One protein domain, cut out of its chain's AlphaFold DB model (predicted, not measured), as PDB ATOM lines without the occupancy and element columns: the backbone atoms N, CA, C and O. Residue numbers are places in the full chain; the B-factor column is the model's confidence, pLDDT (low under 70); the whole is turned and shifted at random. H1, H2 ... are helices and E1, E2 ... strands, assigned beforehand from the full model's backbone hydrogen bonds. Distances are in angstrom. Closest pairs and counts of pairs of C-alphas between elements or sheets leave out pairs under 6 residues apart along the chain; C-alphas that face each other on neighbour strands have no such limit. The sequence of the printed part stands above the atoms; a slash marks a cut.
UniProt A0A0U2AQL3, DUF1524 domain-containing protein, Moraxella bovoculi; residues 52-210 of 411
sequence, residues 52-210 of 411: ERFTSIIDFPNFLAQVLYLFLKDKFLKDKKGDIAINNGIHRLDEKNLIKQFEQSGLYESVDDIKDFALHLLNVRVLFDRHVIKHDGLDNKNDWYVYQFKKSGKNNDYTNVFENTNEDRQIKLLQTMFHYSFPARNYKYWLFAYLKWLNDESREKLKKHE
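AT A GLANCE: This is residues 52 to 210 of the 411 residues of the protein "DUF1524 domain-containing protein" of Moraxella bovoculi (UniProt A0A0U2AQL3). What shape is this? Helices H1 and H5 cross the longest helix, H3, and these three make the core, with little H2 packed on H1. At the end of H3 lie two small antiparallel pairs, E1 with E2 and the hairpin E3 and E4; H4 comes near H5, whose residues 203 to 207 stick out. What is it made of? The 159 printed residues, with five named helices and four strands in the order E1 H1 H2 H3 E2 E3 E4 H4 H5, are mostly helix and compact, with a radius of gyration of the C-alphas of 17.3 A and spans of 50 by 38 by 28 A.

HOW THE PARTS SIT: How do the strands pair? E1, residues 54 to 56, is antiparallel to E2, residues 134 to 136, with N 55 and O 135 3.0 A apart. In the hairpin of E3, residues 147 to 152, and E4, residues 155 to 160, N 150 and O 157 are 2.8 A apart; both pairs are within hydrogen-bond range. What does H1 touch? H1, residues 60 to 78, touches H2, residues 98 to 103, the closest C-alphas being Ala 65 and Leu 98, 6.2 A. It touches H3, residues 111 to 131, at a steep tilt of 61 degrees, closest at C-alphas Val 67 and Leu 121, 6.2 A. And H5? H5, residues 189 to 207, touches H3 about perpendicular at 75 degrees, closest at C-alphas Val 124 and Asn 199, 6.5 A. H4, residues 165 to 181, is close to H5 but not clearly touching, with C-alphas Phe 178 and Trp 190 closest at 6.8 A. Are the helix backbones regular in their O i to N i+4 pairs? Each pair is within hydrogen-bond range in H2, H3, H4 and H5, and 14 of 15 are in H1.

IN THESE COORDINATES: Where do the first and last elements stand? E1 begins at C-alpha 54, (-23.360, 3.676, -27.858), and H5 ends at C-alpha 207, (-4.455, 17.405, -5.969). How long are the helices? From first to last C-alpha H3 measures 30.4 A, H1 27.1 A, H5 27.0 A and H4 23.8 A.

THE WHOLE: How far does it reach? The C-alphas farthest apart, Lys 81 and Asn 140, are 53.6 A from each other. Is it unbroken? The printed part has no cut, and the link from H1 to H2, 19 residues, is long. Where is confidence low? Residues 77 to 85, 152 to 155 and 209 to 210 have pLDDT under 70.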
ATOM      1  N   GLU A  52     -30.004   2.481 -28.140       70.81
ATOM      2  CA  GLU A  52     -28.870   3.066 -27.441       70.81
ATOM      3  C   GLU A  52     -27.773   3.355 -28.466       70.81
ATOM      4  O   GLU A  52     -27.211   2.443 -29.070       70.81
ATOM      5  N   ARG A  53     -27.462   4.644 -28.671       85.12
ATOM      6  CA  ARG A  53     -26.456   5.059 -29.655       85.12
ATOM      7  C   ARG A  53     -25.109   4.394 -29.398       85.12
ATOM      8  O   ARG A  53     -24.423   4.072 -30.349       85.12
ATOM      9  N   PHE A  54     -24.686   4.219 -28.149       88.12
ATOM     10  CA  PHE A  54     -23.360   3.676 -27.858       88.12
ATOM     11  C   PHE A  54     -23.442   2.291 -27.237       88.12
ATOM     12  O   PHE A  54     -24.065   2.125 -26.193       88.12
ATOM     13  N   THR A  55     -22.725   1.325 -27.814       89.56
ATOM     14  CA  THR A  55     -22.596  -0.017 -27.226       89.56
ATOM     15  C   THR A  55     -21.288  -0.135 -26.444       89.56
ATOM     16  O   THR A  55     -20.201   0.133 -26.963       89.56
ATOM     17  N   SER A  56     -21.400  -0.536 -25.177       91.69
ATOM     18  CA  SER A  56     -20.288  -0.675 -24.229       91.69
ATOM     19  C   SER A  56     -19.611  -2.050 -24.310       91.69
ATOM     20  O   SER A  56     -20.262  -3.065 -24.552       91.69
ATOM     21  N   ILE A  57     -18.308  -2.108 -24.009       94.06
ATOM     22  CA  ILE A  57     -17.545  -3.369 -23.899       94.06
ATOM     23  C   ILE A  57     -17.877  -4.199 -22.650       94.06
ATOM     24  O   ILE A  57     -17.389  -5.320 -22.502       94.06
ATOM     25  N   ILE A  58     -18.642  -3.629 -21.723       95.19
ATOM     26  CA  ILE A  58     -19.048  -4.228 -20.451       95.19
ATOM     27  C   ILE A  58     -20.468  -3.770 -20.114       95.19
ATOM     28  O   ILE A  58     -20.840  -2.633 -20.410       95.19
ATOM     29  N   ASP A  59     -21.258  -4.642 -19.498       93.88
ATOM     30  CA  ASP A  59     -22.574  -4.277 -18.974       93.88
ATOM     31  C   ASP A  59     -22.472  -3.624 -17.589       93.88
ATOM     32  O   ASP A  59     -21.417  -3.573 -16.949       93.88
ATOM     33  N   PHE A  60     -23.591  -3.063 -17.138       94.38
ATOM     34  CA  PHE A  60     -23.635  -2.342 -15.876       94.38
ATOM     35  C   PHE A  60     -23.303  -3.217 -14.649       94.38
ATOM     36  O   PHE A  60     -22.509  -2.751 -13.830       94.38
ATOM     37  N   PRO A  61     -23.808  -4.461 -14.502       96.06
ATOM     38  CA  PRO A  61     -23.471  -5.303 -13.352       96.06
ATOM     39  C   PRO A  61     -21.974  -5.626 -13.247       96.06
ATOM     40  O   PRO A  61     -21.386  -5.441 -12.179       96.06
ATOM     41  N   ASN A  62     -21.320  -6.030 -14.346       95.94
ATOM     42  CA  ASN A  62     -19.878  -6.295 -14.319       95.94
ATOM     43  C   ASN A  62     -19.064  -5.005 -14.121       95.94
ATOM     44  O   ASN A  62     -18.031  -5.025 -13.450       95.94
ATOM     45  N   PHE A  63     -19.518  -3.866 -14.660       97.06
ATOM     46  CA  PHE A  63     -18.901  -2.568 -14.372       97.06
ATOM     47  C   PHE A  63     -18.994  -2.224 -12.881       97.06
ATOM     48  O   PHE A  63     -18.004  -1.810 -12.279       97.06
ATOM     49  N   LEU A  64     -20.155  -2.451 -12.264       96.88
ATOM     50  CA  LEU A  64     -20.375  -2.171 -10.851       96.88
ATOM     51  C   LEU A  64     -19.469  -3.026  -9.953       96.88
ATOM     52  O   LEU A  64     -18.910  -2.492  -8.996       96.88
ATOM     53  N   ALA A  65     -19.236  -4.298 -10.303       95.88
ATOM     54  CA  ALA A  65     -18.267  -5.158  -9.613       95.88
ATOM     55  C   ALA A  65     -16.842  -4.569  -9.643       95.88
ATOM     56  O   ALA A  65     -16.149  -4.549  -8.625       95.88
ATOM     57  N   GLN A  66     -16.407  -4.027 -10.789       95.94
ATOM     58  CA  GLN A  66     -15.090  -3.383 -10.909       95.94
ATOM     59  C   GLN A  66     -14.975  -2.126 -10.045       95.94
ATOM     60  O   GLN A  66     -13.962  -1.932  -9.371       95.94
ATOM     61  N   VAL A  67     -16.009  -1.282 -10.054       96.62
ATOM     62  CA  VAL A  67     -16.049  -0.045  -9.261       96.62
ATOM     63  C   VAL A  67     -16.073  -0.351  -7.765       96.62
ATOM     64  O   VAL A  67     -15.352   0.293  -7.007       96.62
ATOM     65  N   LEU A  68     -16.863  -1.341  -7.335       95.25
ATOM     66  CA  LEU A  68     -16.907  -1.780  -5.939       95.25
ATOM     67  C   LEU A  68     -15.538  -2.278  -5.480       95.25
ATOM     68  O   LEU A  68     -15.032  -1.814  -4.461       95.25
ATOM     69  N   TYR A  69     -14.901  -3.154  -6.258       94.06
ATOM     70  CA  TYR A  69     -13.572  -3.655  -5.922       94.06
ATOM     71  C   TYR A  69     -12.546  -2.514  -5.805       94.06
ATOM     72  O   TYR A  69     -11.766  -2.468  -4.850       94.06
ATOM     73  N   LEU A  70     -12.561  -1.567  -6.751       93.44
ATOM     74  CA  LEU A  70     -11.671  -0.404  -6.733       93.44
ATOM     75  C   LEU A  70     -11.900   0.467  -5.486       93.44
ATOM     76  O   LEU A  70     -10.936   0.833  -4.813       93.44
ATOM     77  N   PHE A  71     -13.162   0.741  -5.148       92.50
ATOM     78  CA  PHE A  71     -13.544   1.513  -3.965       92.50
ATOM     79  C   PHE A  71     -13.057   0.862  -2.668       92.50
ATOM     80  O   PHE A  71     -12.416   1.522  -1.847       92.50
ATOM     81  N   LEU A  72     -13.310  -0.440  -2.502       89.94
ATOM     82  CA  LEU A  72     -12.912  -1.175  -1.303       89.94
ATOM     83  C   LEU A  72     -11.396  -1.228  -1.153       89.94
ATOM     84  O   LEU A  72     -10.886  -1.042  -0.050       89.94
ATOM     85  N   LYS A  73     -10.655  -1.402  -2.254       86.69
ATOM     86  CA  LYS A  73      -9.188  -1.398  -2.197       86.69
ATOM     87  C   LYS A  73      -8.638  -0.028  -1.816       86.69
ATOM     88  O   LYS A  73      -7.737   0.052  -0.982       86.69
ATOM     89  N   ASP A  74      -9.186   1.038  -2.389       82.44
ATOM     90  CA  ASP A  74      -8.803   2.410  -2.056       82.44
ATOM     91  C   ASP A  74      -9.080   2.751  -0.588       82.44
ATOM     92  O   ASP A  74      -8.302   3.489   0.024       82.44
ATOM     93  N   LYS A  75     -10.185   2.243  -0.031       79.88
ATOM     94  CA  LYS A  75     -10.541   2.436   1.375       79.88
ATOM     95  C   LYS A  75      -9.635   1.618   2.296       79.88
ATOM     96  O   LYS A  75      -9.034   2.192   3.198       79.88
ATOM     97  N   PHE A  76      -9.412   0.337   1.992       70.69
ATOM     98  CA  PHE A  76      -8.483  -0.530   2.729       70.69
ATOM     99  C   PHE A  76      -7.062   0.048   2.814       70.69
ATOM    100  O   PHE A  76      -6.426  -0.002   3.860       70.69
ATOM    101  N   LEU A  77      -6.554   0.640   1.726       67.94
ATOM    102  CA  LEU A  77      -5.222   1.259   1.722       67.94
ATOM    103  C   LEU A  77      -5.124   2.512   2.614       67.94
ATOM    104  O   LEU A  77      -4.019   2.876   3.021       67.94
ATOM    105  N   LYS A  78      -6.246   3.183   2.907       69.38
ATOM    106  CA  LYS A  78      -6.302   4.369   3.779       69.38
ATOM    107  C   LYS A  78      -6.549   3.991   5.237       69.38
ATOM    108  O   LYS A  78      -5.878   4.518   6.123       69.38
ATOM    109  N   ASP A  79      -7.453   3.047   5.470       63.44
ATOM    110  CA  ASP A  79      -7.822   2.577   6.799       63.44
ATOM    111  C   ASP A  79      -6.908   1.417   7.213       63.44
ATOM    112  O   ASP A  79      -7.273   0.245   7.156       63.44
ATOM    113  N   LYS A  80      -5.702   1.741   7.709       55.84
ATOM    114  CA  LYS A  80      -4.750   0.770   8.305       55.84
ATOM    115  C   LYS A  80      -5.318  -0.040   9.492       55.84
ATOM    116  O   LYS A  80      -4.589  -0.838  10.074       55.84
ATOM    117  N   LYS A  81      -6.579   0.190   9.880       50.59
ATOM    118  CA  LYS A  81      -7.287  -0.488  10.975       50.59
ATOM    119  C   LYS A  81      -7.934  -1.824  10.583       50.59
ATOM    120  O   LYS A  81      -8.307  -2.561  11.479       50.59
ATOM    121  N   GLY A  82      -7.975  -2.189   9.299       48.88
ATOM    122  CA  GLY A  82      -8.230  -3.579   8.886       48.88
ATOM    123  C   GLY A  82      -9.690  -4.050   8.864       48.88
ATOM    124  O   GLY A  82      -9.915  -5.212   8.542       48.88
ATOM    125  N   ASP A  83     -10.674  -3.183   9.115       53.44
ATOM    126  CA  ASP A  83     -12.085  -3.601   9.210       53.44
ATOM    127  C   ASP A  83     -12.739  -3.950   7.852       53.44
ATOM    128  O   ASP A  83     -13.787  -4.587   7.817       53.44
ATOM    129  N   ILE A  84     -12.114  -3.615   6.712       58.44
ATOM    130  CA  ILE A  84     -12.634  -3.949   5.369       58.44
ATOM    131  C   ILE A  84     -11.774  -5.031   4.729       58.44
ATOM    132  O   ILE A  84     -10.875  -4.765   3.927       58.44
ATOM    133  N   ALA A  85     -12.045  -6.283   5.082       62.47
ATOM    134  CA  ALA A  85     -11.398  -7.420   4.450       62.47
ATOM    135  C   ALA A  85     -11.994  -7.654   3.050       62.47
ATOM    136  O   ALA A  85     -13.107  -8.161   2.905       62.47
ATOM    137  N   ILE A  86     -11.236  -7.339   1.992       77.44
ATOM    138  CA  ILE A  86     -11.556  -7.841   0.649       77.44
ATOM    139  C   ILE A  86     -11.452  -9.365   0.693       77.44
ATOM    140  O   ILE A  86     -10.363  -9.939   0.683       77.44
ATOM    141  N   ASN A  87     -12.600 -10.032   0.743       80.62
ATOM    142  CA  ASN A  87     -12.661 -11.476   0.581       80.62
ATOM    143  C   ASN A  87     -12.461 -11.828  -0.900       80.62
ATOM    144  O   ASN A  87     -13.405 -11.725  -1.681       80.62
ATOM    145  N   ASN A  88     -11.255 -12.263  -1.277       77.62
ATOM    146  CA  ASN A  88     -10.901 -12.630  -2.658       77.62
ATOM    147  C   ASN A  88     -11.774 -13.758  -3.249       77.62
ATOM    148  O   ASN A  88     -11.879 -13.881  -4.468       77.62
ATOM    149  N   GLY A  89     -12.416 -14.582  -2.413       78.56
ATOM    150  CA  GLY A  89     -13.360 -15.606  -2.865       78.56
ATOM    151  C   GLY A  89     -14.712 -15.043  -3.313       78.56
ATOM    152  O   GLY A  89     -15.448 -15.724  -4.026       78.56
ATOM    153  N   ILE A  90     -15.037 -13.810  -2.914       82.94
ATOM    154  CA  ILE A  90     -16.349 -13.176  -3.111       82.94
ATOM    155  C   ILE A  90     -16.220 -11.921  -3.966       82.94
ATOM    156  O   ILE A  90     -16.903 -11.804  -4.981       82.94
ATOM    157  N   HIS A  91     -15.322 -11.014  -3.585       86.00
ATOM    158  CA  HIS A  91     -15.008  -9.782  -4.299       86.00
ATOM    159  C   HIS A  91     -14.174 -10.105  -5.531       86.00
ATOM    160  O   HIS A  91     -12.944 -10.067  -5.521       86.00
ATOM    161  N   ARG A  92     -14.871 -10.473  -6.599       87.44
ATOM    162  CA  ARG A  92     -14.295 -10.825  -7.889       87.44
ATOM    163  C   ARG A  92     -14.909  -9.937  -8.956       87.44
ATOM    164  O   ARG A  92     -16.008  -9.419  -8.796       87.44
ATOM    165  N   LEU A  93     -14.224  -9.800 -10.086       91.94
ATOM    166  CA  LEU A  93     -14.726  -9.014 -11.217       91.94
ATOM    167  C   LEU A  93     -15.811  -9.774 -12.006       91.94
ATOM    168  O   LEU A  93     -15.743  -9.851 -13.230       91.94
ATOM    169  N   ASP A  94     -16.770 -10.382 -11.310       89.06
ATOM    170  CA  ASP A  94     -17.925 -11.066 -11.882       89.06
ATOM    171  C   ASP A  94     -19.230 -10.562 -11.262       89.06
ATOM    172  O   ASP A  94     -19.300 -10.232 -10.080       89.06
ATOM    173  N   GLU A  95     -20.277 -10.506 -12.081       89.38
ATOM    174  CA  GLU A  95     -21.622 -10.120 -11.647       89.38
ATOM    175  C   GLU A  95     -22.350 -11.205 -10.841       89.38
ATOM    176  O   GLU A  95     -23.292 -10.898 -10.112       89.38
ATOM    177  N   LYS A  96     -21.934 -12.476 -10.954       90.44
ATOM    178  CA  LYS A  96     -22.668 -13.622 -10.387       90.44
ATOM    179  C   LYS A  96     -22.833 -13.506  -8.877       90.44
ATOM    180  O   LYS A  96     -23.847 -13.933  -8.339       90.44
ATOM    181  N   ASN A  97     -21.848 -12.912  -8.209       87.44
ATOM    182  CA  ASN A  97     -21.877 -12.683  -6.769       87.44
ATOM    183  C   ASN A  97     -22.089 -11.212  -6.397       87.44
ATOM    184  O   ASN A  97     -21.818 -10.852  -5.260       87.44
ATOM    185  N   LEU A  98     -22.542 -10.350  -7.314       92.94
ATOM    186  CA  LEU A  98     -22.580  -8.899  -7.096       92.94
ATOM    187  C   LEU A  98     -23.345  -8.506  -5.826       92.94
ATOM    188  O   LEU A  98     -22.839  -7.720  -5.034       92.94
ATOM    189  N   ILE A  99     -24.521  -9.096  -5.595       92.81
ATOM    190  CA  ILE A  99     -25.317  -8.849  -4.380       92.81
ATOM    191  C   ILE A  99     -24.502  -9.203  -3.130       92.81
ATOM    192  O   ILE A  99     -24.308  -8.360  -2.260       92.81
ATOM    193  N   LYS A 100     -23.925 -10.409  -3.098       92.50
ATOM    194  CA  LYS A 100     -23.089 -10.886  -1.990       92.50
ATOM    195  C   LYS A 100     -21.839 -10.022  -1.782       92.50
ATOM    196  O   LYS A 100     -21.419  -9.821  -0.648       92.50
ATOM    197  N   GLN A 101     -21.248  -9.500  -2.857       93.19
ATOM    198  CA  GLN A 101     -20.128  -8.560  -2.782       93.19
ATOM    199  C   GLN A 101     -20.540  -7.266  -2.083       93.19
ATOM    200  O   GLN A 101     -19.823  -6.801  -1.209       93.19
ATOM    201  N   PHE A 102     -21.702  -6.700  -2.415       92.69
ATOM    202  CA  PHE A 102     -22.204  -5.511  -1.727       92.69
ATOM    203  C   PHE A 102     -22.563  -5.788  -0.265       92.69
ATOM    204  O   PHE A 102     -22.165  -5.019   0.605       92.69
ATOM    205  N   GLU A 103     -23.248  -6.892   0.027       90.88
ATOM    206  CA  GLU A 103     -23.591  -7.284   1.401       90.88
ATOM    207  C   GLU A 103     -22.351  -7.438   2.289       90.88
ATOM    208  O   GLU A 103     -22.375  -7.045   3.451       90.88
ATOM    209  N   GLN A 104     -21.249  -7.954   1.737       89.56
ATOM    210  CA  GLN A 104     -19.998  -8.187   2.468       89.56
ATOM    211  C   GLN A 104     -18.946  -7.088   2.291       89.56
ATOM    212  O   GLN A 104     -17.795  -7.258   2.690       89.56
ATOM    213  N   SER A 105     -19.327  -5.960   1.698       88.38
ATOM    214  CA  SER A 105     -18.422  -4.831   1.473       88.38
ATOM    215  C   SER A 105     -18.255  -3.924   2.699       88.38
ATOM    216  O   SER A 105     -17.389  -3.051   2.694       88.38
ATOM    217  N   GLY A 106     -19.123  -4.066   3.709       86.50
ATOM    218  CA  GLY A 106     -19.257  -3.118   4.825       86.50
ATOM    219  C   GLY A 106     -19.911  -1.785   4.430       86.50
ATOM    220  O   GLY A 106     -20.125  -0.920   5.272       86.50
ATOM    221  N   LEU A 107     -20.277  -1.593   3.154       87.06
ATOM    222  CA  LEU A 107     -20.800  -0.320   2.645       87.06
ATOM    223  C   LEU A 107     -22.106   0.108   3.328       87.06
ATOM    224  O   LEU A 107     -22.354   1.299   3.491       87.06
ATOM    225  N   TYR A 108     -22.946  -0.849   3.721       86.50
ATOM    226  CA  TYR A 108     -24.253  -0.576   4.325       86.50
ATOM    227  C   TYR A 108     -24.190  -0.167   5.802       86.50
ATOM    228  O   TYR A 108     -25.213   0.223   6.361       86.50
ATOM    229  N   GLU A 109     -23.012  -0.213   6.424       86.69
ATOM    230  CA  GLU A 109     -22.821   0.135   7.836       86.69
ATOM    231  C   GLU A 109     -22.772   1.654   8.068       86.69
ATOM    232  O   GLU A 109     -23.016   2.125   9.178       86.69
ATOM    233  N   SER A 110     -22.504   2.443   7.020       86.19
ATOM    234  CA  SER A 110     -22.368   3.896   7.109       86.19
ATOM    235  C   SER A 110     -23.027   4.610   5.933       86.19
ATOM    236  O   SER A 110     -22.730   4.375   4.763       86.19
ATOM    237  N   VAL A 111     -23.891   5.579   6.245       88.38
ATOM    238  CA  VAL A 111     -24.506   6.457   5.236       88.38
ATOM    239  C   VAL A 111     -23.449   7.263   4.474       88.38
ATOM    240  O   VAL A 111     -23.646   7.569   3.294       88.38
ATOM    241  N   ASP A 112     -22.340   7.619   5.122       86.88
ATOM    242  CA  ASP A 112     -21.262   8.360   4.473       86.88
ATOM    243  C   ASP A 112     -20.483   7.474   3.499       86.88
ATOM    244  O   ASP A 112     -20.183   7.926   2.396       86.88
ATOM    245  N   ASP A 113     -20.294   6.192   3.819       86.88
ATOM    246  CA  ASP A 113     -19.690   5.233   2.892       86.88
ATOM    247  C   ASP A 113     -20.544   5.030   1.640       86.88
ATOM    248  O   ASP A 113     -20.021   5.060   0.525       86.88
ATOM    249  N   ILE A 114     -21.867   4.910   1.792       89.75
ATOM    250  CA  ILE A 114     -22.799   4.825   0.656       89.75
ATOM    251  C   ILE A 114     -22.670   6.061  -0.246       89.75
ATOM    252  O   ILE A 114     -22.622   5.941  -1.475       89.75
ATOM    253  N   LYS A 115     -22.608   7.262   0.346       88.75
ATOM    254  CA  LYS A 115     -22.443   8.518  -0.407       88.75
ATOM    255  C   LYS A 115     -21.087   8.578  -1.109       88.75
ATOM    256  O   LYS A 115     -21.030   8.977  -2.273       88.75
ATOM    257  N   ASP A 116     -20.020   8.174  -0.432       88.56
ATOM    258  CA  ASP A 116     -18.668   8.159  -0.986       88.56
ATOM    259  C   ASP A 116     -18.540   7.153  -2.131       88.56
ATOM    260  O   ASP A 116     -17.952   7.477  -3.167       88.56
ATOM    261  N   PHE A 117     -19.161   5.979  -2.007       92.81
ATOM    262  CA  PHE A 117     -19.247   5.011  -3.095       92.81
ATOM    263  C   PHE A 117     -20.044   5.554  -4.281       92.81
ATOM    264  O   PHE A 117     -19.586   5.441  -5.417       92.81
ATOM    265  N   ALA A 118     -21.192   6.200  -4.055       92.00
ATOM    266  CA  ALA A 118     -21.977   6.797  -5.136       92.00
ATOM    267  C   ALA A 118     -21.176   7.864  -5.907       92.00
ATOM    268  O   ALA A 118     -21.185   7.888  -7.140       92.00
ATOM    269  N   LEU A 119     -20.422   8.712  -5.200       89.31
ATOM    270  CA  LEU A 119     -19.513   9.675  -5.829       89.31
ATOM    271  C   LEU A 119     -18.362   8.977  -6.566       89.31
ATOM    272  O   LEU A 119     -18.001   9.389  -7.670       89.31
ATOM    273  N   HIS A 120     -17.791   7.917  -5.990       91.88
ATOM    274  CA  HIS A 120     -16.748   7.119  -6.632       91.88
ATOM    275  C   HIS A 120     -17.245   6.466  -7.930       91.88
ATOM    276  O   HIS A 120     -16.569   6.557  -8.955       91.88
ATOM    277  N   LEU A 121     -18.454   5.905  -7.925       95.12
ATOM    278  CA  LEU A 121     -19.107   5.338  -9.100       95.12
ATOM    279  C   LEU A 121     -19.270   6.371 -10.214       95.12
ATOM    280  O   LEU A 121     -18.900   6.094 -11.353       95.12
ATOM    281  N   LEU A 122     -19.750   7.577  -9.896       92.00
ATOM    282  CA  LEU A 122     -19.877   8.658 -10.877       92.00
ATOM    283  C   LEU A 122     -18.514   9.080 -11.450       92.00
ATOM    284  O   LEU A 122     -18.386   9.250 -12.663       92.00
ATOM    285  N   ASN A 123     -17.486   9.194 -10.603       89.31
ATOM    286  CA  ASN A 123     -16.124   9.525 -11.035       89.31
ATOM    287  C   ASN A 123     -15.585   8.501 -12.037       89.31
ATOM    288  O   ASN A 123     -15.154   8.858 -13.136       89.31
ATOM    289  N   VAL A 124     -15.622   7.222 -11.656       94.12
ATOM    290  CA  VAL A 124     -15.111   6.129 -12.486       94.12
ATOM    291  C   VAL A 124     -15.948   5.989 -13.750       94.12
ATOM    292  O   VAL A 124     -15.387   5.758 -14.819       94.12
ATOM    293  N   ARG A 125     -17.265   6.216 -13.681       94.12
ATOM    294  CA  ARG A 125     -18.132   6.194 -14.861       94.12
ATOM    295  C   ARG A 125     -17.765   7.277 -15.868       94.12
ATOM    296  O   ARG A 125     -17.689   6.984 -17.054       94.12
ATOM    297  N   VAL A 126     -17.463   8.497 -15.424       90.44
ATOM    298  CA  VAL A 126     -17.018   9.561 -16.337       90.44
ATOM    299  C   VAL A 126     -15.654   9.259 -16.960       90.44
ATOM    300  O   VAL A 126     -15.435   9.591 -18.125       90.44
ATOM    301  N   LEU A 127     -14.740   8.629 -16.217       92.50
ATOM    302  CA  LEU A 127     -13.461   8.161 -16.764       92.50
ATOM    303  C   LEU A 127     -13.680   7.056 -17.805       92.50
ATOM    304  O   LEU A 127     -13.130   7.142 -18.901       92.50
ATOM    305  N   PHE A 128     -14.530   6.074 -17.495       95.31
ATOM    306  CA  PHE A 128     -14.930   5.009 -18.413       95.31
ATOM    307  C   PHE A 128     -15.536   5.588 -19.697       95.31
ATOM    308  O   PHE A 128     -15.057   5.322 -20.797       95.31
ATOM    309  N   ASP A 129     -16.540   6.456 -19.566       92.06
ATOM    310  CA  ASP A 129     -17.274   6.998 -20.706       92.06
ATOM    311  C   ASP A 129     -16.415   7.885 -21.616       92.06
ATOM    312  O   ASP A 129     -16.749   8.045 -22.786       92.06
ATOM    313  N   ARG A 130     -15.313   8.445 -21.117       90.69
ATOM    314  CA  ARG A 130     -14.409   9.270 -21.928       90.69
ATOM    315  C   ARG A 130     -13.261   8.497 -22.542       90.69
ATOM    316  O   ARG A 130     -12.821   8.866 -23.618       90.69
ATOM    317  N   HIS A 131     -12.743   7.486 -21.854       94.75
ATOM    318  CA  HIS A 131     -11.440   6.909 -22.194       94.75
ATOM    319  C   HIS A 131     -11.486   5.457 -22.638       94.75
ATOM    320  O   HIS A 131     -10.473   4.953 -23.125       94.75
ATOM    321  N   VAL A 132     -12.626   4.789 -22.464       97.00
ATOM    322  CA  VAL A 132     -12.820   3.397 -22.865       97.00
ATOM    323  C   VAL A 132     -13.543   3.335 -24.205       97.00
ATOM    324  O   VAL A 132     -14.518   4.059 -24.431       97.00
ATOM    325  N   ILE A 133     -13.046   2.465 -25.087       96.38
ATOM    326  CA  ILE A 133     -13.627   2.212 -26.408       96.38
ATOM    327  C   ILE A 133     -15.112   1.823 -26.332       96.38
ATOM    328  O   ILE A 133     -15.554   1.125 -25.416       96.38
ATOM    329  N   LYS A 134     -15.878   2.264 -27.330       94.19
ATOM    330  CA  LYS A 134     -17.290   1.919 -27.552       94.19
ATOM    331  C   LYS A 134     -17.620   1.923 -29.039       94.19
ATOM    332  O   LYS A 134     -16.935   2.599 -29.808       94.19
ATOM    333  N   HIS A 135     -18.672   1.210 -29.419       90.69
ATOM    334  CA  HIS A 135     -19.268   1.353 -30.748       90.69
ATOM    335  C   HIS A 135     -20.250   2.521 -30.767       90.69
ATOM    336  O   HIS A 135     -20.889   2.794 -29.751       90.69
ATOM    337  N   ASP A 136     -20.381   3.171 -31.922       88.25
ATOM    338  CA  ASP A 136     -21.421   4.157 -32.218       88.25
ATOM    339  C   ASP A 136     -22.406   3.536 -33.217       88.25
ATOM    340  O   ASP A 136     -22.035   3.214 -34.337       88.25
ATOM    341  N   GLY A 137     -23.657   3.348 -32.817       81.75
ATOM    342  CA  GLY A 137     -24.738   2.795 -33.630       81.75
ATOM    343  C   GLY A 137     -25.186   3.722 -34.758       81.75
ATOM    344  O   GLY A 137     -25.941   3.289 -35.622       81.75
ATOM    345  N   LEU A 138     -24.718   4.977 -34.783       83.00
ATOM    346  CA  LEU A 138     -24.847   5.847 -35.956       83.00
ATOM    347  C   LEU A 138     -23.716   5.638 -36.980       83.00
ATOM    348  O   LEU A 138     -23.791   6.189 -38.079       83.00
ATOM    349  N   ASP A 139     -22.664   4.887 -36.637       79.25
ATOM    350  CA  ASP A 139     -21.577   4.556 -37.553       79.25
ATOM    351  C   ASP A 139     -21.848   3.242 -38.299       79.25
ATOM    352  O   ASP A 139     -21.889   2.154 -37.729       79.25
ATOM    353  N   ASN A 140     -21.926   3.338 -39.625       74.88
ATOM    354  CA  ASN A 140     -22.121   2.186 -40.504       74.88
ATOM    355  C   ASN A 140     -20.837   1.359 -40.707       74.88
ATOM    356  O   ASN A 140     -20.884   0.307 -41.345       74.88
ATOM    357  N   LYS A 141     -19.678   1.829 -40.222       78.75
ATOM    358  CA  LYS A 141     -18.386   1.134 -40.359       78.75
ATOM    359  C   LYS A 141     -18.116   0.144 -39.227       78.75
ATOM    360  O   LYS A 141     -17.133  -0.593 -39.320       78.75
ATOM    361  N   ASN A 142     -18.976   0.105 -38.203       76.31
ATOM    362  CA  ASN A 142     -18.822  -0.733 -37.014       76.31
ATOM    363  C   ASN A 142     -17.441  -0.541 -36.350       76.31
ATOM    364  O   ASN A 142     -16.799  -1.503 -35.920       76.31
ATOM    365  N   ASP A 143     -16.941   0.700 -36.334       87.44
ATOM    366  CA  ASP A 143     -15.621   1.017 -35.794       87.44
ATOM    367  C   ASP A 143     -15.657   1.209 -34.271       87.44
ATOM    368  O   ASP A 143     -16.717   1.307 -33.641       87.44
ATOM    369  N   TRP A 144     -14.470   1.262 -33.669       92.81
ATOM    370  CA  TRP A 144     -14.304   1.578 -32.254       92.81
ATOM    371  C   TRP A 144     -13.963   3.051 -32.060       92.81
ATOM    372  O   TRP A 144     -13.120   3.607 -32.764       92.81
ATOM    373  N   TYR A 145     -14.559   3.666 -31.042       92.88
ATOM    374  CA  TYR A 145     -14.390   5.087 -30.757       92.88
ATOM    375  C   TYR A 145     -14.069   5.352 -29.295       92.88
ATOM    376  O   TYR A 145     -14.577   4.685 -28.395       92.88
ATOM    377  N   VAL A 146     -13.261   6.386 -29.060       93.38
ATOM    378  CA  VAL A 146     -13.030   6.971 -27.738       93.38
ATOM    379  C   VAL A 146     -13.515   8.414 -27.799       93.38
ATOM    380  O   VAL A 146     -12.793   9.323 -28.211       93.38
ATOM    381  N   TYR A 147     -14.790   8.608 -27.463       88.81
ATOM    382  CA  TYR A 147     -15.478   9.885 -27.620       88.81
ATOM    383  C   TYR A 147     -15.669  10.643 -26.316       88.81
ATOM    384  O   TYR A 147     -15.893  10.081 -25.246       88.81
ATOM    385  N   GLN A 148     -15.680  11.965 -26.450       85.25
ATOM    386  CA  GLN A 148     -16.174  12.886 -25.444       85.25
ATOM    387  C   GLN A 148     -17.319  13.715 -26.012       85.25
ATOM    388  O   GLN A 148     -17.315  14.111 -27.178       85.25
ATOM    389  N   PHE A 149     -18.273  14.024 -25.142       82.94
ATOM    390  CA  PHE A 149     -19.313  14.995 -25.432       82.94
ATOM    391  C   PHE A 149     -18.704  16.383 -25.664       82.94
ATOM    392  O   PHE A 149     -17.934  16.881 -24.832       82.94
ATOM    393  N   LYS A 150     -19.100  17.024 -26.763       80.50
ATOM    394  CA  LYS A 150     -18.744  18.394 -27.119       80.50
ATOM    395  C   LYS A 150     -20.028  19.193 -27.323       80.50
ATOM    396  O   LYS A 150     -20.816  18.932 -28.227       80.50
ATOM    397  N   LYS A 151     -20.229  20.210 -26.484       74.75
ATOM    398  CA  LYS A 151     -21.340  21.151 -26.653       74.75
ATOM    399  C   LYS A 151     -21.026  22.075 -27.834       74.75
ATOM    400  O   LYS A 151     -20.057  22.829 -27.756       74.75
ATOM    401  N   SER A 152     -21.825  22.025 -28.900       63.91
ATOM    402  CA  SER A 152     -21.663  22.862 -30.096       63.91
ATOM    403  C   SER A 152     -22.926  23.696 -30.349       63.91
ATOM    404  O   SER A 152     -23.802  23.340 -31.136       63.91
ATOM    405  N   GLY A 153     -23.057  24.826 -29.649       69.81
ATOM    406  CA  GLY A 153     -24.194  25.735 -29.831       69.81
ATOM    407  C   GLY A 153     -25.550  25.056 -29.583       69.81
ATOM    408  O   GLY A 153     -25.816  24.622 -28.463       69.81
ATOM    409  N   LYS A 154     -26.402  24.994 -30.621       62.06
ATOM    410  CA  LYS A 154     -27.743  24.373 -30.577       62.06
ATOM    411  C   LYS A 154     -27.724  22.840 -30.672       62.06
ATOM    412  O   LYS A 154     -28.702  22.227 -30.259       62.06
ATOM    413  N   ASN A 155     -26.639  22.235 -31.167       63.94
ATOM    414  CA  ASN A 155     -26.541  20.788 -31.355       63.94
ATOM    415  C   ASN A 155     -25.504  20.175 -30.405       63.94
ATOM    416  O   ASN A 155     -24.391  20.672 -30.217       63.94
ATOM    417  N   ASN A 156     -25.889  19.063 -29.796       74.12
ATOM    418  CA  ASN A 156     -25.007  18.237 -28.989       74.12
ATOM    419  C   ASN A 156     -24.260  17.270 -29.908       74.12
ATOM    420  O   ASN A 156     -24.905  16.585 -30.699       74.12
ATOM    421  N   ASP A 157     -22.933  17.202 -29.799       79.69
ATOM    422  CA  ASP A 157     -22.112  16.339 -30.652       79.69
ATOM    423  C   ASP A 157     -21.069  15.547 -29.845       79.69
ATOM    424  O   ASP A 157     -20.804  15.836 -28.672       79.69
ATOM    425  N   TYR A 158     -20.478  14.532 -30.472       83.88
ATOM    426  CA  TYR A 158     -19.410  13.706 -29.920       83.88
ATOM    427  C   TYR A 158     -18.172  13.793 -30.806       83.88
ATOM    428  O   TYR A 158     -18.245  13.701 -32.025       83.88
ATOM    429  N   THR A 159     -17.010  13.955 -30.181       87.00
ATOM    430  CA  THR A 159     -15.725  14.040 -30.887       87.00
ATOM    431  C   THR A 159     -14.694  13.134 -30.234       87.00
ATOM    432  O   THR A 159     -14.798  12.867 -29.034       87.00
ATOM    433  N   ASN A 160     -13.663  12.729 -30.982       89.19
ATOM    434  CA  ASN A 160     -12.517  12.002 -30.427       89.19
ATOM    435  C   ASN A 160     -11.924  12.741 -29.220       89.19
ATOM    436  O   ASN A 160     -11.824  13.972 -29.203       89.19
ATOM    437  N   VAL A 161     -11.553  11.980 -28.192       89.12
ATOM    438  CA  VAL A 161     -10.880  12.517 -27.000       89.12
ATOM    439  C   VAL A 161      -9.451  12.945 -27.321       89.12
ATOM    440  O   VAL A 161      -8.974  13.963 -26.805       89.12
ATOM    441  N   PHE A 162      -8.783  12.188 -28.188       91.50
ATOM    442  CA  PHE A 162      -7.417  12.442 -28.616       91.50
ATOM    443  C   PHE A 162      -7.433  13.125 -29.986       91.50
ATOM    444  O   PHE A 162      -8.027  12.631 -30.939       91.50
ATOM    445  N   GLU A 163      -6.820  14.307 -30.060       88.00
ATOM    446  CA  GLU A 163      -6.831  15.146 -31.267       88.00
ATOM    447  C   GLU A 163      -5.856  14.629 -32.330       88.00
ATOM    448  O   GLU A 163      -6.119  14.750 -33.522       88.00
ATOM    449  N   ASN A 164      -4.741  14.030 -31.904       92.69
ATOM    450  CA  ASN A 164      -3.781  13.411 -32.805       92.69
ATOM    451  C   ASN A 164      -4.320  12.059 -33.295       92.69
ATOM    452  O   ASN A 164      -4.458  11.118 -32.514       92.69
ATOM    453  N   THR A 165      -4.578  11.955 -34.599       91.12
ATOM    454  CA  THR A 165      -5.140  10.755 -35.233       91.12
ATOM    455  C   THR A 165      -4.287   9.502 -35.026       91.12
ATOM    456  O   THR A 165      -4.842   8.417 -34.854       91.12
ATOM    457  N   ASN A 166      -2.955   9.623 -35.011       91.75
ATOM    458  CA  ASN A 166      -2.060   8.475 -34.847       91.75
ATOM    459  C   ASN A 166      -2.103   7.945 -33.412       91.75
ATOM    460  O   ASN A 166      -2.226   6.739 -33.202       91.75
ATOM    461  N   GLU A 167      -2.073   8.840 -32.422       94.19
ATOM    462  CA  GLU A 167      -2.179   8.453 -31.012       94.19
ATOM    463  C   GLU A 167      -3.577   7.903 -30.683       94.19
ATOM    464  O   GLU A 167      -3.693   6.875 -30.016       94.19
ATOM    465  N   ASP A 168      -4.640   8.532 -31.201       94.25
ATOM    466  CA  ASP A 168      -6.021   8.045 -31.078       94.25
ATOM    467  C   ASP A 168      -6.152   6.625 -31.643       94.25
ATOM    468  O   ASP A 168      -6.683   5.717 -30.996       94.25
ATOM    469  N   ARG A 169      -5.599   6.402 -32.840       93.94
ATOM    470  CA  ARG A 169      -5.553   5.092 -33.487       93.94
ATOM    471  C   ARG A 169      -4.793   4.067 -32.647       93.94
ATOM    472  O   ARG A 169      -5.296   2.961 -32.458       93.94
ATOM    473  N   GLN A 170      -3.624   4.423 -32.125       95.81
ATOM    474  CA  GLN A 170      -2.813   3.531 -31.297       95.81
ATOM    475  C   GLN A 170      -3.533   3.134 -30.004       95.81
ATOM    476  O   GLN A 170      -3.542   1.960 -29.636       95.81
ATOM    477  N   ILE A 171      -4.192   4.086 -29.337       97.25
ATOM    478  CA  ILE A 171      -4.974   3.819 -28.124       97.25
ATOM    479  C   ILE A 171      -6.145   2.884 -28.432       97.25
ATOM    480  O   ILE A 171      -6.373   1.928 -27.688       97.25
ATOM    481  N   LYS A 172      -6.859   3.109 -29.543       96.50
ATOM    482  CA  LYS A 172      -7.928   2.208 -29.995       96.50
ATOM    483  C   LYS A 172      -7.400   0.807 -30.293       96.50
ATOM    484  O   LYS A 172      -8.018  -0.164 -29.865       96.50
ATOM    485  N   LEU A 173      -6.254   0.682 -30.962       96.56
ATOM    486  CA  LEU A 173      -5.631  -0.614 -31.240       96.56
ATOM    487  C   LEU A 173      -5.223  -1.346 -29.962       96.56
ATOM    488  O   LEU A 173      -5.540  -2.519 -29.819       96.56
ATOM    489  N   LEU A 174      -4.612  -0.661 -28.997       98.25
ATOM    490  CA  LEU A 174      -4.266  -1.254 -27.703       98.25
ATOM    491  C   LEU A 174      -5.504  -1.730 -26.932       98.25
ATOM    492  O   LEU A 174      -5.529  -2.848 -26.420       98.25
ATOM    493  N   GLN A 175      -6.553  -0.907 -26.854       98.44
ATOM    494  CA  GLN A 175      -7.778  -1.291 -26.149       98.44
ATOM    495  C   GLN A 175      -8.521  -2.430 -26.856       98.44
ATOM    496  O   GLN A 175      -9.005  -3.347 -26.194       98.44
ATOM    497  N   THR A 176      -8.583  -2.418 -28.191       97.12
ATOM    498  CA  THR A 176      -9.217  -3.497 -28.968       97.12
ATOM    499  C   THR A 176      -8.405  -4.789 -28.917       97.12
ATOM    500  O   THR A 176      -8.998  -5.849 -28.745       97.12
ATOM    501  N   MET A 177      -7.069  -4.719 -28.938       97.69
ATOM    502  CA  MET A 177      -6.180  -5.861 -28.685       97.69
ATOM    503  C   MET A 177      -6.560  -6.559 -27.375       97.69
ATOM    504  O   MET A 177      -6.787  -7.768 -27.360       97.69
ATOM    505  N   PHE A 178      -6.694  -5.812 -26.273       98.19
ATOM    506  CA  PHE A 178      -7.138  -6.379 -24.998       98.19
ATOM    507  C   PHE A 178      -8.582  -6.888 -25.041       98.19
ATOM    508  O   PHE A 178      -8.868  -7.967 -24.523       98.19
ATOM    509  N   HIS A 179      -9.498  -6.129 -25.645       96.88
ATOM    510  CA  HIS A 179     -10.910  -6.494 -25.719       96.88
ATOM    511  C   HIS A 179     -11.126  -7.827 -26.443       96.88
ATOM    512  O   HIS A 179     -11.813  -8.695 -25.909       96.88
ATOM    513  N   TYR A 180     -10.497  -8.017 -27.604       95.62
ATOM    514  CA  TYR A 180     -10.605  -9.253 -28.380       95.62
ATOM    515  C   TYR A 180      -9.774 -10.401 -27.796       95.62
ATOM    516  O   TYR A 180     -10.123 -11.558 -27.990       95.62
ATOM    517  N   SER A 181      -8.735 -10.109 -27.007       96.50
ATOM    518  CA  SER A 181      -8.026 -11.142 -26.234       96.50
ATOM    519  C   SER A 181      -8.850 -11.681 -25.062       96.50
ATOM    520  O   SER A 181      -8.702 -12.839 -24.689       96.50
ATOM    521  N   PHE A 182      -9.719 -10.847 -24.479       94.88
ATOM    522  CA  PHE A 182     -10.544 -11.177 -23.314       94.88
ATOM    523  C   PHE A 182     -12.010 -10.777 -23.565       94.88
ATOM    524  O   PHE A 182     -12.497  -9.799 -22.975       94.88
ATOM    525  N   PRO A 183     -12.733 -11.492 -24.450       89.44
ATOM    526  CA  PRO A 183     -14.054 -11.074 -24.924       89.44
ATOM    527  C   PRO A 183     -15.132 -11.143 -23.836       89.44
ATOM    528  O   PRO A 183     -16.024 -10.293 -23.803       89.44
ATOM    529  N   ALA A 184     -15.012 -12.083 -22.892       91.06
ATOM    530  CA  ALA A 184     -15.959 -12.270 -21.795       91.06
ATOM    531  C   ALA A 184     -16.156 -10.986 -20.968       91.06
ATOM    532  O   ALA A 184     -15.205 -10.237 -20.744       91.06
ATOM    533  N   ARG A 185     -17.396 -10.691 -20.557       88.19
ATOM    534  CA  ARG A 185     -17.739  -9.441 -19.847       88.19
ATOM    535  C   ARG A 185     -17.277  -9.423 -18.391       88.19
ATOM    536  O   ARG A 185     -16.926  -8.363 -17.875       88.19
ATOM    537  N   ASN A 186     -17.220 -10.597 -17.778       89.31
ATOM    538  CA  ASN A 186     -16.618 -10.836 -16.477       89.31
ATOM    539  C   ASN A 186     -15.091 -10.954 -16.580       89.31
ATOM    540  O   ASN A 186     -14.527 -11.162 -17.653       89.31
ATOM    541  N   TYR A 187     -14.413 -10.821 -15.442       90.44
ATOM    542  CA  TYR A 187     -12.967 -10.985 -15.302       90.44
ATOM    543  C   TYR A 187     -12.145 -10.159 -16.309       90.44
ATOM    544  O   TYR A 187     -11.031 -10.536 -16.673       90.44
ATOM    545  N   LYS A 188     -12.662  -9.001 -16.750       95.00
ATOM    546  CA  LYS A 188     -11.947  -8.052 -17.620       95.00
ATOM    547  C   LYS A 188     -10.855  -7.305 -16.842       95.00
ATOM    548  O   LYS A 188     -10.923  -6.092 -16.651       95.00
ATOM    549  N   TYR A 189      -9.826  -8.026 -16.402       96.88
ATOM    550  CA  TYR A 189      -8.738  -7.491 -15.580       96.88
ATOM    551  C   TYR A 189      -7.973  -6.345 -16.250       96.88
ATOM    552  O   TYR A 189      -7.530  -5.430 -15.563       96.88
ATOM    553  N   TRP A 190      -7.852  -6.348 -17.582       98.00
ATOM    554  CA  TRP A 190      -7.232  -5.234 -18.309       98.00
ATOM    555  C   TRP A 190      -8.030  -3.932 -18.153       98.00
ATOM    556  O   TRP A 190      -7.445  -2.868 -17.951       98.00
ATOM    557  N   LEU A 191      -9.365  -4.020 -18.206       98.31
ATOM    558  CA  LEU A 191     -10.254  -2.871 -18.064       98.31
ATOM    559  C   LEU A 191     -10.200  -2.361 -16.629       98.31
ATOM    560  O   LEU A 191     -10.056  -1.162 -16.418       98.31
ATOM    561  N   PHE A 192     -10.218  -3.271 -15.656       97.81
ATOM    562  CA  PHE A 192     -10.037  -2.919 -14.252       97.81
ATOM    563  C   PHE A 192      -8.697  -2.208 -14.013       97.81
ATOM    564  O   PHE A 192      -8.668  -1.150 -13.386       97.81
ATOM    565  N   ALA A 193      -7.593  -2.731 -14.559       98.00
ATOM    566  CA  ALA A 193      -6.275  -2.105 -14.463       98.00
ATOM    567  C   ALA A 193      -6.269  -0.690 -15.057       98.00
ATOM    568  O   ALA A 193      -5.714   0.235 -14.463       98.00
ATOM    569  N   TYR A 194      -6.912  -0.519 -16.214       98.38
ATOM    570  CA  TYR A 194      -7.014   0.764 -16.892       98.38
ATOM    571  C   TYR A 194      -7.887   1.760 -16.121       98.38
ATOM    572  O   TYR A 194      -7.462   2.890 -15.910       98.38
ATOM    573  N   LEU A 195      -9.050   1.345 -15.609       97.81
ATOM    574  CA  LEU A 195      -9.907   2.183 -14.762       97.81
ATOM    575  C   LEU A 195      -9.219   2.587 -13.461       97.81
ATOM    576  O   LEU A 195      -9.315   3.747 -13.058       97.81
ATOM    577  N   LYS A 196      -8.487   1.661 -12.833       96.56
ATOM    578  CA  LYS A 196      -7.657   1.954 -11.666       96.56
ATOM    579  C   LYS A 196      -6.642   3.050 -11.993       96.56
ATOM    580  O   LYS A 196      -6.606   4.059 -11.299       96.56
ATOM    581  N   TRP A 197      -5.856   2.876 -13.056       96.81
ATOM    582  CA  TRP A 197      -4.861   3.869 -13.470       96.81
ATOM    583  C   TRP A 197      -5.494   5.227 -13.791       96.81
ATOM    584  O   TRP A 197      -5.034   6.245 -13.283       96.81
ATOM    585  N   LEU A 198      -6.598   5.248 -14.542       95.25
ATOM    586  CA  LEU A 198      -7.349   6.471 -14.836       95.25
ATOM    587  C   LEU A 198      -7.816   7.184 -13.559       95.25
ATOM    588  O   LEU A 198      -7.710   8.406 -13.468       95.25
ATOM    589  N   ASN A 199      -8.333   6.439 -12.578       93.06
ATOM    590  CA  ASN A 199      -8.783   6.975 -11.292       93.06
ATOM    591  C   ASN A 199      -7.610   7.509 -10.454       93.06
ATOM    592  O   ASN A 199      -7.727   8.593  -9.881       93.06
ATOM    593  N   ASP A 200      -6.482   6.800 -10.419       91.75
ATOM    594  CA  ASP A 200      -5.282   7.212  -9.685       91.75
ATOM    595  C   ASP A 200      -4.675   8.488 -10.286       91.75
ATOM    596  O   ASP A 200      -4.528   9.492  -9.586       91.75
ATOM    597  N   GLU A 201      -4.427   8.504 -11.598       91.12
ATOM    598  CA  GLU A 201      -3.918   9.683 -12.312       91.12
ATOM    599  C   GLU A 201      -4.872  10.870 -12.194       91.12
ATOM    600  O   GLU A 201      -4.449  12.009 -11.985       91.12
ATOM    601  N   SER A 202      -6.181  10.609 -12.276       87.12
ATOM    602  CA  SER A 202      -7.197  11.636 -12.073       87.12
ATOM    603  C   SER A 202      -7.071  12.285 -10.701       87.12
ATOM    604  O   SER A 202      -7.131  13.509 -10.587       87.12
ATOM    605  N   ARG A 203      -6.904  11.489  -9.644       84.88
ATOM    606  CA  ARG A 203      -6.764  12.006  -8.277       84.88
ATOM    607  C   ARG A 203      -5.470  12.783  -8.098       84.88
ATOM    608  O   ARG A 203      -5.514  13.881  -7.550       84.88
ATOM    609  N   GLU A 204      -4.348  12.256  -8.578       85.94
ATOM    610  CA  GLU A 204      -3.050  12.929  -8.463       85.94
ATOM    611  C   GLU A 204      -3.025  14.264  -9.212       85.94
ATOM    612  O   GLU A 204      -2.536  15.270  -8.689       85.94
ATOM    613  N   LYS A 205      -3.615  14.327 -10.410       82.38
ATOM    614  CA  LYS A 205      -3.724  15.584 -11.159       82.38
ATOM    615  C   LYS A 205      -4.688  16.569 -10.496       82.38
ATOM    616  O   LYS A 205      -4.417  17.768 -10.505       82.38
ATOM    617  N   LEU A 206      -5.768  16.097  -9.866       78.25
ATOM    618  CA  LEU A 206      -6.687  16.963  -9.118       78.25
ATOM    619  C   LEU A 206      -6.056  17.575  -7.863       78.25
ATOM    620  O   LEU A 206      -6.324  18.747  -7.608       78.25
ATOM    621  N   LYS A 207      -5.188  16.855  -7.133       78.94
ATOM    622  CA  LYS A 207      -4.455  17.405  -5.969       78.94
ATOM    623  C   LYS A 207      -3.680  18.681  -6.321       78.94
ATOM    624  O   LYS A 207      -3.625  19.625  -5.543       78.94
ATOM    625  N   LYS A 208      -3.126  18.745  -7.536       71.69
ATOM    626  CA  LYS A 208      -2.377  19.911  -8.042       71.69
ATOM    627  C   LYS A 208      -3.273  21.096  -8.440       71.69
ATOM    628  O   LYS A 208      -2.767  22.181  -8.714       71.69
ATOM    629  N   HIS A 209      -4.593  20.906  -8.486       67.50
ATOM    630  CA  HIS A 209      -5.566  21.883  -8.985       67.50
ATOM    631  C   HIS A 209      -6.778  22.080  -8.055       67.50
ATOM    632  O   HIS A 209      -7.805  22.610  -8.494       67.50
ATOM    633  N   GLU A 210      -6.663  21.702  -6.775       61.50
ATOM    634  CA  GLU A 210      -7.759  21.736  -5.792       61.50
ATOM    635  C   GLU A 210      -8.438  23.111  -5.693       61.50
ATOM    636  O   GLU A 210      -9.668  23.181  -5.663       61.50
TER     637      GLU A 210